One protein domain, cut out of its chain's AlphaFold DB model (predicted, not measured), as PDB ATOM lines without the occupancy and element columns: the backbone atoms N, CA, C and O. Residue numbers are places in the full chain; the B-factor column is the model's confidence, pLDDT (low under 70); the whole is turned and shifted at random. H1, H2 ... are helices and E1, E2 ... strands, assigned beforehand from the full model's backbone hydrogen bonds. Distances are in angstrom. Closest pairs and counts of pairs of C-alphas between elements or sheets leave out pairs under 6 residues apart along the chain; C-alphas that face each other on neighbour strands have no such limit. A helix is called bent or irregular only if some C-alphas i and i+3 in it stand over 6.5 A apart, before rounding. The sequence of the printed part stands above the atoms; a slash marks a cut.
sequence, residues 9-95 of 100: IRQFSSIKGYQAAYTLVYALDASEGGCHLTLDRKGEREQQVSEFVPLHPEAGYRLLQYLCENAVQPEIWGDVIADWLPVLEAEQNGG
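Overview. This is residues 9 to 95 of the 100 residues of an uncharacterized protein of Faecalibacterium prausnitzii (UniProt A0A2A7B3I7). A long, twisted sheet of four strands forms a wall, with two helices, H1 and H2, over one face and the other face bare. The link between E1 and E2, round Gly 17, makes one end of the long axis, and the last residues of H2 reach toward the other. The printed part has 87 residues with four named strands and then two named helices, E1 E2 E3 E4 H1 H2; the sheet's order is E1 E2 E3 E4, antiparallel throughout, and the class is mixed, helices and strands. The whole is only just compact, close to loose, with a radius of gyration of the C-alphas of 14.1 A, and it is a rod spanning 49 by 21 by 17 A.

Along the chain. Begin in the sheet with E2, residues 22 to 31, 28.7 A long: find C-alpha 22 at (-39.393, 43.489, -16.585) and C-alpha 31 at (-65.265, 32.822, -10.170). E3, residues 34 to 43, runs 29.7 A. E4 is residues 47 to 53, 19.7 A, and E1 is residues 9 to 12, 10.2 A. H1, residues 57 to 69, measures 18.0 A. H2, residues 74 to 94, measures 30.1 A and ends at C-alpha 94, (-60.800, 21.517, 7.466). H2 is irregular, with C-alphas 75 and 78 8.0 A apart, and has a kink of 41 degrees near residue 83.

Arrangement. The strands form a meander, each the antiparallel neighbour of the one before, and E1 and E2, E2 and E3, and E3 and E4 are hairpins. Between E2 and E3 look for N 27 and O 38, 2.8 A apart; between E1 and E2, N 12 and O 22, 2.8 A; between E3 and E4, N 41 and O 47, 2.8 A. E1 and E4 are the edge strands and are apart. H1 and H2 are on the same face of the sheet, making two layers, helices on one face of a sheet. H1 lies over E2 and E3 at a height over the sheet of 8.3 A, along the strands, 8 degrees from E2 on the local plane; the closest C-alphas of H1 and E2 are those of Pro 57 and Ala 30, 5.7 A. H2, at a height of 8.9 A, lies over E4 and only just over E3, where 3 of its C-alphas fall; it runs along the strands, 16 degrees from E4 on the local plane, and its closest C-alphas to E4 are those of Pro 74 and Val 49, 6.1 A. H1 and H2 are close but not clearly touching, with the C-alphas of Ala 59 and Leu 88 closest at 7.4 A, at a steep tilt of 40 degrees, opposite ways. Every O i to N i+4 pair is within hydrogen-bond range in H1, and 13 of 17 in H2.

Size, cuts and confidence. Look to Gly 17 and Gly 95 for the two C-alphas farthest apart, 49.5 A. The printed part has no cut and no long link; the link from E1 to E2, 9 residues, is short and the others are tight. The mean pLDDT of the printed part is 95.0, and residues 94 to 95 are under 70.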
ATOM      1  N   ILE A   9     -47.845  43.734  -7.809       98.25
ATOM      2  CA  ILE A   9     -46.867  44.117  -8.829       98.25
ATOM      3  C   ILE A   9     -45.465  43.972  -8.259       98.25
ATOM      4  O   ILE A   9     -45.169  44.482  -7.178       98.25
ATOM      5  N   ARG A  10     -44.576  43.339  -9.028       98.00
ATOM      6  CA  ARG A  10     -43.153  43.252  -8.710       98.00
ATOM      7  C   ARG A  10     -42.303  43.667  -9.900       98.00
ATOM      8  O   ARG A  10     -42.424  43.109 -10.985       98.00
ATOM      9  N   GLN A  11     -41.441  44.654  -9.686       97.81
ATOM     10  CA  GLN A  11     -40.576  45.209 -10.723       97.81
ATOM     11  C   GLN A  11     -39.151  44.689 -10.576       97.81
ATOM     12  O   GLN A  11     -38.604  44.634  -9.475       97.81
ATOM     13  N   PHE A  12     -38.545  44.357 -11.709       97.38
ATOM     14  CA  PHE A  12     -37.166  43.916 -11.811       97.38
ATOM     15  C   PHE A  12     -36.421  44.886 -12.719       97.38
ATOM     16  O   PHE A  12     -36.826  45.146 -13.852       97.38
ATOM     17  N   SER A  13     -35.334  45.460 -12.211       96.69
ATOM     18  CA  SER A  13     -34.481  46.351 -12.994       96.69
ATOM     19  C   SER A  13     -33.608  45.566 -13.967       96.69
ATOM     20  O   SER A  13     -33.447  44.348 -13.858       96.69
ATOM     21  N   SER A  14     -33.005  46.276 -14.915       97.06
ATOM     22  CA  SER A  14     -31.996  45.679 -15.775       97.06
ATOM     23  C   SER A  14     -30.720  45.362 -14.990       97.06
ATOM     24  O   SER A  14     -30.272  46.124 -14.134       97.06
ATOM     25  N   ILE A  15     -30.106  44.235 -15.330       95.69
ATOM     26  CA  ILE A  15     -28.770  43.834 -14.904       95.69
ATOM     27  C   ILE A  15     -27.948  43.666 -16.180       95.69
ATOM     28  O   ILE A  15     -28.226  42.802 -17.013       95.69
ATOM     29  N   LYS A  16     -26.937  44.522 -16.353       96.06
ATOM     30  CA  LYS A  16     -26.146  44.604 -17.587       96.06
ATOM     31  C   LYS A  16     -25.589  43.231 -17.985       96.06
ATOM     32  O   LYS A  16     -24.767  42.671 -17.268       96.06
ATOM     33  N   GLY A  17     -26.005  42.742 -19.154       93.62
ATOM     34  CA  GLY A  17     -25.549  41.469 -19.725       93.62
ATOM     35  C   GLY A  17     -26.278  40.219 -19.221       93.62
ATOM     36  O   GLY A  17     -25.964  39.138 -19.703       93.62
ATOM     37  N   TYR A  18     -27.240  40.355 -18.302       93.00
ATOM     38  CA  TYR A  18     -27.947  39.218 -17.697       93.00
ATOM     39  C   TYR A  18     -29.470  39.318 -17.783       93.00
ATOM     40  O   TYR A  18     -30.125  38.297 -17.957       93.00
ATOM     41  N   GLN A  19     -30.026  40.524 -17.642       92.94
ATOM     42  CA  GLN A  19     -31.468  40.742 -17.527       92.94
ATOM     43  C   GLN A  19     -31.827  42.152 -18.020       92.94
ATOM     44  O   GLN A  19     -31.217  43.137 -17.600       92.94
ATOM     45  N   ALA A  20     -32.815  42.284 -18.894       95.94
ATOM     46  CA  ALA A  20     -33.489  43.548 -19.165       95.94
ATOM     47  C   ALA A  20     -34.595  43.794 -18.124       95.94
ATOM     48  O   ALA A  20     -35.044  42.888 -17.434       95.94
ATOM     49  N   ALA A  21     -35.016  45.047 -17.953       97.38
ATOM     50  CA  ALA A  21     -36.061  45.340 -16.978       97.38
ATOM     51  C   ALA A  21     -37.379  44.652 -17.375       97.38
ATOM     52  O   ALA A  21     -37.765  44.662 -18.545       97.38
ATOM     53  N   TYR A  22     -38.076  44.088 -16.395       98.12
ATOM     54  CA  TYR A  22     -39.393  43.489 -16.585       98.12
ATOM     55  C   TYR A  22     -40.250  43.666 -15.334       98.12
ATOM     56  O   TYR A  22     -39.768  44.008 -14.253       98.12
ATOM     57  N   THR A  23     -41.553  43.471 -15.490       98.44
ATOM     58  CA  THR A  23     -42.528  43.562 -14.402       98.44
ATOM     59  C   THR A  23     -43.359  42.294 -14.371       98.44
ATOM     60  O   THR A  23     -43.770  41.808 -15.419       98.44
ATOM     61  N   LEU A  24     -43.609  41.776 -13.173       98.62
ATOM     62  CA  LEU A  24     -44.565  40.706 -12.917       98.62
ATOM     63  C   LEU A  24     -45.827  41.307 -12.306       98.62
ATOM     64  O   LEU A  24     -45.740  42.051 -11.325       98.62
ATOM     65  N   VAL A  25     -46.980  40.986 -12.885       98.62
ATOM     66  CA  VAL A  25     -48.302  41.374 -12.391       98.62
ATOM     67  C   VAL A  25     -49.070  40.110 -12.038       98.62
ATOM     68  O   VAL A  25     -49.343  39.285 -12.903       98.62
ATOM     69  N   TYR A  26     -49.409  39.973 -10.763       98.62
ATOM     70  CA  TYR A  26     -50.167  38.861 -10.210       98.62
ATOM     71  C   TYR A  26     -51.600  39.338  -9.981       98.62
ATOM     72  O   TYR A  26     -51.811  40.325  -9.275       98.62
ATOM     73  N   ALA A  27     -52.582  38.663 -10.563       98.12
ATOM     74  CA  ALA A  27     -53.989  39.040 -10.482       98.12
ATOM     75  C   ALA A  27     -54.858  37.858 -10.050       98.12
ATOM     76  O   ALA A  27     -54.517  36.700 -10.294       98.12
ATOM     77  N   LEU A  28     -55.978  38.177  -9.403       97.81
ATOM     78  CA  LEU A  28     -57.013  37.221  -9.043       97.81
ATOM     79  C   LEU A  28     -58.342  37.675  -9.627       97.81
ATOM     80  O   LEU A  28     -58.793  38.782  -9.332       97.81
ATOM     81  N   ASP A  29     -58.994  36.767 -10.344       96.06
ATOM     82  CA  ASP A  29     -60.372  36.915 -10.793       96.06
ATOM     83  C   ASP A  29     -61.243  35.895 -10.052       96.06
ATOM     84  O   ASP A  29     -61.074  34.680 -10.179       96.06
ATOM     85  N   ALA A  30     -62.165  36.386  -9.219       94.44
ATOM     86  CA  ALA A  30     -63.098  35.524  -8.502       94.44
ATOM     87  C   ALA A  30     -64.065  34.865  -9.496       94.44
ATOM     88  O   ALA A  30     -64.529  35.500 -10.441       94.44
ATOM     89  N   SER A  31     -64.373  33.589  -9.297       89.94
ATOM     90  CA  SER A  31     -65.265  32.822 -10.170       89.94
ATOM     91  C   SER A  31     -66.175  31.922  -9.340       89.94
ATOM     92  O   SER A  31     -65.961  31.715  -8.145       89.94
ATOM     93  N   GLU A  32     -67.231  31.390  -9.947       89.00
ATOM     94  CA  GLU A  32     -68.075  30.419  -9.256       89.00
ATOM     95  C   GLU A  32     -67.256  29.157  -8.933       89.00
ATOM     96  O   GLU A  32     -66.608  28.584  -9.804       89.00
ATOM     97  N   GLY A  33     -67.251  28.749  -7.662       89.12
ATOM     98  CA  GLY A  33     -66.516  27.566  -7.203       89.12
ATOM     99  C   GLY A  33     -65.003  27.742  -7.023       89.12
ATOM    100  O   GLY A  33     -64.343  26.772  -6.661       89.12
ATOM    101  N   GLY A  34     -64.443  28.939  -7.229       94.56
ATOM    102  CA  GLY A  34     -63.006  29.154  -7.065       94.56
ATOM    103  C   GLY A  34     -62.521  30.542  -7.479       94.56
ATOM    104  O   GLY A  34     -63.241  31.540  -7.402       94.56
ATOM    105  N   CYS A  35     -61.287  30.609  -7.963       95.62
ATOM    106  CA  CYS A  35     -60.739  31.805  -8.590       95.62
ATOM    107  C   CYS A  35     -59.686  31.454  -9.641       95.62
ATOM    108  O   CYS A  35     -59.001  30.438  -9.538       95.62
ATOM    109  N   HIS A  36     -59.525  32.329 -10.628       97.38
ATOM    110  CA  HIS A  36     -58.386  32.302 -11.532       97.38
ATOM    111  C   HIS A  36     -57.246  33.119 -10.938       97.38
ATOM    112  O   HIS A  36     -57.428  34.288 -10.596       97.38
ATOM    113  N   LEU A  37     -56.072  32.504 -10.829       98.12
ATOM    114  CA  LEU A  37     -54.830  33.199 -10.524       98.12
ATOM    115  C   LEU A  37     -54.076  33.402 -11.831       98.12
ATOM    116  O   LEU A  37     -53.804  32.437 -12.543       98.12
ATOM    117  N   THR A  38     -53.704  34.641 -12.124       98.56
ATOM    118  CA  THR A  38     -53.000  35.006 -13.353       98.56
ATOM    119  C   THR A  38     -51.674  35.669 -13.013       98.56
ATOM    120  O   THR A  38     -51.617  36.541 -12.147       98.56
ATOM    121  N   LEU A  39     -50.614  35.288 -13.722       98.75
ATOM    122  CA  LEU A  39     -49.320  35.955 -13.704       98.75
ATOM    123  C   LEU A  39     -48.978  36.433 -15.113       98.75
ATOM    124  O   LEU A  39     -48.915  35.648 -16.056       98.75
ATOM    125  N   ASP A  40     -48.730  37.730 -15.239       98.50
ATOM    126  CA  ASP A  40     -48.372  38.397 -16.483       98.50
ATOM    127  C   ASP A  40     -46.990  39.053 -16.357       98.50
ATOM    128  O   ASP A  40     -46.783  39.948 -15.530       98.50
ATOM    129  N   ARG A  41     -46.031  38.601 -17.169       98.56
ATOM    130  CA  ARG A  41     -44.711  39.216 -17.313       98.56
ATOM    131  C   ARG A  41     -44.740  40.210 -18.472       98.56
ATOM    132  O   ARG A  41     -44.965  39.828 -19.617       98.56
ATOM    133  N   LYS A  42     -44.426  41.471 -18.175       97.88
ATOM    134  CA  LYS A  42     -44.256  42.564 -19.150       97.88
ATOM    135  C   LYS A  42     -42.789  42.941 -19.311       97.88
ATOM    136  O   LYS A  42     -42.078  43.039 -18.309       97.88
ATOM    137  N   GLY A  43     -42.359  43.243 -20.534       94.94
ATOM    138  CA  GLY A  43     -40.971  43.586 -20.852       94.94
ATOM    139  C   GLY A  43     -40.157  42.388 -21.345       94.94
ATOM    140  O   GLY A  43     -40.458  41.803 -22.378       94.94
ATOM    141  N   GLU A  44     -39.065  42.043 -20.664       90.69
ATOM    142  CA  GLU A  44     -38.243  40.903 -21.082       90.69
ATOM    143  C   GLU A  44     -39.009  39.574 -20.977       90.69
ATOM    144  O   GLU A  44     -39.599  39.288 -19.941       90.69
ATOM    145  N   ARG A  45     -38.951  38.746 -22.036       92.06
ATOM    146  CA  ARG A  45     -39.594  37.417 -22.106       92.06
ATOM    147  C   ARG A  45     -41.078  37.453 -21.729       92.06
ATOM    148  O   ARG A  45     -41.511  36.684 -20.871       92.06
ATOM    149  N   GLU A  46     -41.827  38.365 -22.352       96.38
ATOM    150  CA  GLU A  46     -43.261  38.518 -22.087       96.38
ATOM    151  C   GLU A  46     -43.996  37.185 -22.167       96.38
ATOM    152  O   GLU A  46     -43.860  36.432 -23.133       96.38
ATOM    153  N   GLN A  47     -44.763  36.898 -21.123       98.00
ATOM    154  CA  GLN A  47     -45.491  35.650 -20.980       98.00
ATOM    155  C   GLN A  47     -46.620  35.854 -19.983       98.00
ATOM    156  O   GLN A  47     -46.431  36.490 -18.949       98.00
ATOM    157  N   GLN A  48     -47.772  35.264 -20.274       98.31
ATOM    158  CA  GLN A  48     -48.895  35.206 -19.354       98.31
ATOM    159  C   GLN A  48     -49.260  33.746 -19.105       98.31
ATOM    160  O   GLN A  48     -49.283  32.939 -20.034       98.31
ATOM    161  N   VAL A  49     -49.532  33.425 -17.848       98.56
ATOM    162  CA  VAL A  49     -50.020  32.122 -17.396       98.56
ATOM    163  C   VAL A  49     -51.200  32.344 -16.461       98.56
ATOM    164  O   VAL A  49     -51.248  33.345 -15.743       98.56
ATOM    165  N   SER A  50     -52.175  31.443 -16.495       97.88
ATOM    166  CA  SER A  50     -53.371  31.520 -15.661       97.88
ATOM    167  C   SER A  50     -53.799  30.119 -15.267       97.88
ATOM    168  O   SER A  50     -53.802  29.227 -16.108       97.88
ATOM    169  N   GLU A  51     -54.158  29.942 -13.999       97.56
ATOM    170  CA  GLU A  51     -54.594  28.665 -13.442       97.56
ATOM    171  C   GLU A  51     -55.889  28.863 -12.661       97.56
ATOM    172  O   GLU A  51     -56.019  29.806 -11.873       97.56
ATOM    173  N   PHE A  52     -56.854  27.970 -12.876       96.94
ATOM    174  CA  PHE A  52     -58.036  27.902 -12.026       96.94
ATOM    175  C   PHE A  52     -57.698  27.124 -10.760       96.94
ATOM    176  O   PHE A  52     -57.220  25.992 -10.835       96.94
ATOM    177  N   VAL A  53     -58.002  27.702  -9.600       96.25
ATOM    178  CA  VAL A  53     -57.885  27.021  -8.311       96.25
ATOM    179  C   VAL A  53     -59.251  26.980  -7.621       96.25
ATOM    180  O   VAL A  53     -59.919  28.015  -7.526       96.25
ATOM    181  N   PRO A  54     -59.687  25.822  -7.092       95.75
ATOM    182  CA  PRO A  54     -60.947  25.679  -6.353       95.75
ATOM    183  C   PRO A  54     -60.842  26.220  -4.909       95.75
ATOM    184  O   PRO A  54     -61.300  25.613  -3.938       95.75
ATOM    185  N   LEU A  55     -60.213  27.386  -4.750       95.19
ATOM    186  CA  LEU A  55     -60.058  28.090  -3.482       95.19
ATOM    187  C   LEU A  55     -61.051  29.252  -3.409       95.19
ATOM    188  O   LEU A  55     -61.287  29.946  -4.398       95.19
ATOM    189  N   HIS A  56     -61.592  29.523  -2.223       94.12
ATOM    190  CA  HIS A  56     -62.304  30.769  -1.964       94.12
ATOM    191  C   HIS A  56     -61.393  31.957  -2.311       94.12
ATOM    192  O   HIS A  56     -60.195  31.896  -2.005       94.12
ATOM    193  N   PRO A  57     -61.923  33.051  -2.887       94.56
ATOM    194  CA  PRO A  57     -61.105  34.180  -3.325       94.56
ATOM    195  C   PRO A  57     -60.165  34.739  -2.243       94.56
ATOM    196  O   PRO A  57     -59.052  35.151  -2.553       94.56
ATOM    197  N   GLU A  58     -60.540  34.688  -0.963       93.44
ATOM    198  CA  GLU A  58     -59.678  35.105   0.152       93.44
ATOM    199  C   GLU A  58     -58.476  34.169   0.377       93.44
ATOM    200  O   GLU A  58     -57.396  34.617   0.766       93.44
ATOM    201  N   ALA A  59     -58.644  32.861   0.173       94.25
ATOM    202  CA  ALA A  59     -57.549  31.895   0.221       94.25
ATOM    203  C   ALA A  59     -56.683  31.982  -1.044       94.25
ATOM    204  O   ALA A  59     -55.459  32.041  -0.936       94.25
ATOM    205  N   GLY A  60     -57.312  32.105  -2.217       96.06
ATOM    206  CA  GLY A  60     -56.620  32.337  -3.484       96.06
ATOM    207  C   GLY A  60     -55.767  33.605  -3.466       96.06
ATOM    208  O   GLY A  60     -54.624  33.583  -3.909       96.06
ATOM    209  N   TYR A  61     -56.260  34.698  -2.874       96.31
ATOM    210  CA  TYR A  61     -55.495  35.940  -2.769       96.31
ATOM    211  C   TYR A  61     -54.305  35.820  -1.809       96.31
ATOM    212  O   TYR A  61     -53.247  36.382  -2.077       96.31
ATOM    213  N   ARG A  62     -54.432  35.049  -0.718       95.50
ATOM    214  CA  ARG A  62     -53.298  34.739   0.175       95.50
ATOM    215  C   ARG A  62     -52.226  33.910  -0.533       95.50
ATOM    216  O   ARG A  62     -51.042  34.205  -0.386       95.50
ATOM    217  N   LEU A  63     -52.627  32.926  -1.341       96.62
ATOM    218  CA  LEU A  63     -51.692  32.210  -2.209       96.62
ATOM    219  C   LEU A  63     -51.028  33.179  -3.197       96.62
ATOM    220  O   LEU A  63     -49.807  33.202  -3.299       96.62
ATOM    221  N   LEU A  64     -51.800  34.044  -3.857       97.44
ATOM    222  CA  LEU A  64     -51.273  35.044  -4.789       97.44
ATOM    223  C   LEU A  64     -50.236  35.975  -4.134       97.44
ATOM    224  O   LEU A  64     -49.215  36.286  -4.748       97.44
ATOM    225  N   GLN A  65     -50.463  36.382  -2.879       97.75
ATOM    226  CA  GLN A  65     -49.501  37.145  -2.076       97.75
ATOM    227  C   GLN A  65     -48.199  36.373  -1.876       97.75
ATOM    228  O   GLN A  65     -47.135  36.908  -2.179       97.75
ATOM    229  N   TYR A  66     -48.277  35.106  -1.461       96.62
ATOM    230  CA  TYR A  66     -47.103  34.247  -1.314       96.62
ATOM    231  C   TYR A  66     -46.325  34.101  -2.633       96.62
ATOM    232  O   TYR A  66     -45.100  34.247  -2.649       96.62
ATOM    233  N   LEU A  67     -47.016  33.872  -3.755       98.12
ATOM    234  CA  LEU A  67     -46.388  33.760  -5.077       98.12
ATOM    235  C   LEU A  67     -45.667  35.063  -5.468       98.12
ATOM    236  O   LEU A  67     -44.526  35.029  -5.935       98.12
ATOM    237  N   CYS A  68     -46.287  36.219  -5.210       98.19
ATOM    238  CA  CYS A  68     -45.695  37.531  -5.471       98.19
ATOM    239  C   CYS A  68     -44.492  37.833  -4.561       98.19
ATOM    240  O   CYS A  68     -43.460  38.338  -5.025       98.19
ATOM    241  N   GLU A  69     -44.583  37.523  -3.267       97.81
ATOM    242  CA  GLU A  69     -43.509  37.712  -2.284       97.81
ATOM    243  C   GLU A  69     -42.271  36.868  -2.608       97.81
ATOM    244  O   GLU A  69     -41.145  37.353  -2.457       97.81
ATOM    245  N   ASN A  70     -42.476  35.670  -3.156       97.62
ATOM    246  CA  ASN A  70     -41.413  34.770  -3.603       97.62
ATOM    247  C   ASN A  70     -40.998  34.974  -5.066       97.62
ATOM    248  O   ASN A  70     -40.126  34.258  -5.553       97.62
ATOM    249  N   ALA A  71     -41.571  35.965  -5.758       97.50
ATOM    250  CA  ALA A  71     -41.244  36.277  -7.148       97.50
ATOM    251  C   ALA A  71     -41.370  35.067  -8.097       97.50
ATOM    252  O   ALA A  71     -40.534  34.893  -8.992       97.50
ATOM    253  N   VAL A  72     -42.394  34.234  -7.885       98.31
ATOM    254  CA  VAL A  72     -42.662  33.057  -8.717       98.31
ATOM    255  C   VAL A  72     -42.813  33.489 -10.171       98.31
ATOM    256  O   VAL A  72     -43.568  34.400 -10.495       98.31
ATOM    257  N   GLN A  73     -42.048  32.852 -11.050       98.00
ATOM    258  CA  GLN A  73     -41.982  33.205 -12.462       98.00
ATOM    259  C   GLN A  73     -42.987  32.372 -13.280       98.00
ATOM    260  O   GLN A  73     -43.340  31.271 -12.849       98.00
ATOM    261  N   PRO A  74     -43.411  32.838 -14.473       98.06
ATOM    262  CA  PRO A  74     -44.313  32.094 -15.352       98.06
ATOM    263  C   PRO A  74     -43.858  30.661 -15.651       98.06
ATOM    264  O   PRO A  74     -44.693  29.776 -15.788       98.06
ATOM    265  N   GLU A  75     -42.546  30.416 -15.721       97.69
ATOM    266  CA  GLU A  75     -41.974  29.110 -16.062       97.69
ATOM    267  C   GLU A  75     -42.205  28.026 -14.999       97.69
ATOM    268  O   GLU A  75     -42.160  26.851 -15.337       97.69
ATOM    269  N   ILE A  76     -42.445  28.408 -13.740       97.88
ATOM    270  CA  ILE A  76     -42.678  27.480 -12.615       97.88
ATOM    271  C   ILE A  76     -44.070  27.659 -11.991       97.88
ATOM    272  O   ILE A  76     -44.360  27.106 -10.933       97.88
ATOM    273  N   TRP A  77     -44.923  28.476 -12.612       98.19
ATOM    274  CA  TRP A  77     -46.201  28.913 -12.052       98.19
ATOM    275  C   TRP A  77     -47.136  27.751 -11.710       98.19
ATOM    276  O   TRP A  77     -47.588  27.643 -10.570       98.19
ATOM    277  N   GLY A  78     -47.385  26.875 -12.687       97.56
ATOM    278  CA  GLY A  78     -48.263  25.719 -12.515       97.56
ATOM    279  C   GLY A  78     -47.728  24.737 -11.475       97.56
ATOM    280  O   GLY A  78     -48.486  24.299 -10.615       97.56
ATOM    281  N   ASP A  79     -46.421  24.465 -11.495       97.88
ATOM    282  CA  ASP A  79     -45.780  23.528 -10.564       97.88
ATOM    283  C   ASP A  79     -45.904  24.008  -9.112       97.88
ATOM    284  O   ASP A  79     -46.348  23.263  -8.241       97.88
ATOM    285  N   VAL A  80     -45.599  25.285  -8.849       97.75
ATOM    286  CA  VAL A  80     -45.724  25.848  -7.497       97.75
ATOM    287  C   VAL A  80     -47.183  25.843  -7.037       97.75
ATOM    288  O   VAL A  80     -47.455  25.517  -5.884       97.75
ATOM    289  N   ILE A  81     -48.145  26.175  -7.902       97.62
ATOM    290  CA  ILE A  81     -49.566  26.107  -7.528       97.62
ATOM    291  C   ILE A  81     -49.972  24.668  -7.201       97.62
ATOM    292  O   ILE A  81     -50.619  24.450  -6.177       97.62
ATOM    293  N   ALA A  82     -49.569  23.697  -8.020       96.69
ATOM    294  CA  ALA A  82     -49.884  22.288  -7.812       96.69
ATOM    295  C   ALA A  82     -49.323  21.749  -6.483       96.69
ATOM    296  O   ALA A  82     -50.002  20.972  -5.814       96.69
ATOM    297  N   ASP A  83     -48.138  22.204  -6.067       96.12
ATOM    298  CA  ASP A  83     -47.527  21.814  -4.792       96.12
ATOM    299  C   ASP A  83     -48.308  22.340  -3.571       96.12
ATOM    300  O   ASP A  83     -48.431  21.647  -2.558       96.12
ATOM    301  N   TRP A  84     -48.853  23.559  -3.651       93.62
ATOM    302  CA  TRP A  84     -49.542  24.208  -2.525       93.62
ATOM    303  C   TRP A  84     -51.050  23.955  -2.485       93.62
ATOM    304  O   TRP A  84     -51.652  24.014  -1.406       93.62
ATOM    305  N   LEU A  85     -51.674  23.671  -3.628       94.06
ATOM    306  CA  LEU A  85     -53.125  23.554  -3.739       94.06
ATOM    307  C   LEU A  85     -53.730  22.508  -2.778       94.06
ATOM    308  O   LEU A  85     -54.660  22.873  -2.053       94.06
ATOM    309  N   PRO A  86     -53.195  21.275  -2.651       93.31
ATOM    310  CA  PRO A  86     -53.764  20.275  -1.744       93.31
ATOM    311  C   PRO A  86     -53.759  20.708  -0.272       93.31
ATOM    312  O   PRO A  86     -54.674  20.379   0.481       93.31
ATOM    313  N   VAL A  87     -52.734  21.459   0.149       92.94
ATOM    314  CA  VAL A  87     -52.616  21.968   1.523       92.94
ATOM    315  C   VAL A  87     -53.693  23.020   1.787       92.94
ATOM    316  O   VAL A  87     -54.398  22.950   2.791       92.94
ATOM    317  N   LEU A  88     -53.869  23.959   0.857       92.50
ATOM    318  CA  LEU A  88     -54.827  25.058   0.992       92.50
ATOM    319  C   LEU A  88     -56.282  24.591   0.898       92.50
ATOM    320  O   LEU A  88     -57.135  25.084   1.638       92.50
ATOM    321  N   GLU A  89     -56.575  23.613   0.039       91.06
ATOM    322  CA  GLU A  89     -57.892  22.971  -0.014       91.06
ATOM    323  C   GLU A  89     -58.218  22.261   1.305       91.06
ATOM    324  O   GLU A  89     -59.337  22.370   1.814       91.06
ATOM    325  N   ALA A  90     -57.244  21.558   1.892       90.50
ATOM    326  CA  ALA A  90     -57.420  20.902   3.181       90.50
ATOM    327  C   ALA A  90     -57.663  21.913   4.313       90.50
ATOM    328  O   ALA A  90     -58.524  21.675   5.156       90.50
ATOM    329  N   GLU A  91     -56.968  23.053   4.326       89.38
ATOM    330  CA  GLU A  91     -57.195  24.128   5.302       89.38
ATOM    331  C   GLU A  91     -58.579  24.770   5.150       89.38
ATOM    332  O   GLU A  91     -59.281  24.996   6.140       89.38
ATOM    333  N   GLN A  92     -58.998  25.024   3.911       88.38
ATOM    334  CA  GLN A  92     -60.309  25.578   3.594       88.38
ATOM    335  C   GLN A  92     -61.448  24.646   4.029       88.38
ATOM    336  O   GLN A  92     -62.403  25.087   4.667       88.38
ATOM    337  N   ASN A  93     -61.334  23.354   3.715       82.00
ATOM    338  CA  ASN A  93     -62.356  22.351   4.024       82.00
ATOM    339  C   ASN A  93     -62.284  21.867   5.487       82.00
ATOM    340  O   ASN A  93     -63.277  21.412   6.055       82.00
ATOM    341  N   GLY A  94     -61.108  21.969   6.109       66.44
ATOM    342  CA  GLY A  94     -60.800  21.517   7.466       66.44
ATOM    343  C   GLY A  94     -61.159  22.509   8.574       66.44
ATOM    344  O   GLY A  94     -61.150  22.129   9.747       66.44
ATOM    345  N   GLY A  95     -61.565  23.738   8.233       54.56
ATOM    346  CA  GLY A  95     -62.072  24.740   9.184       54.56
ATOM    347  C   GLY A  95     -63.300  24.304  10.006       54.56
ATOM    348  O   GLY A  95     -63.685  25.006  10.938       54.56
TER     349      GLY A  95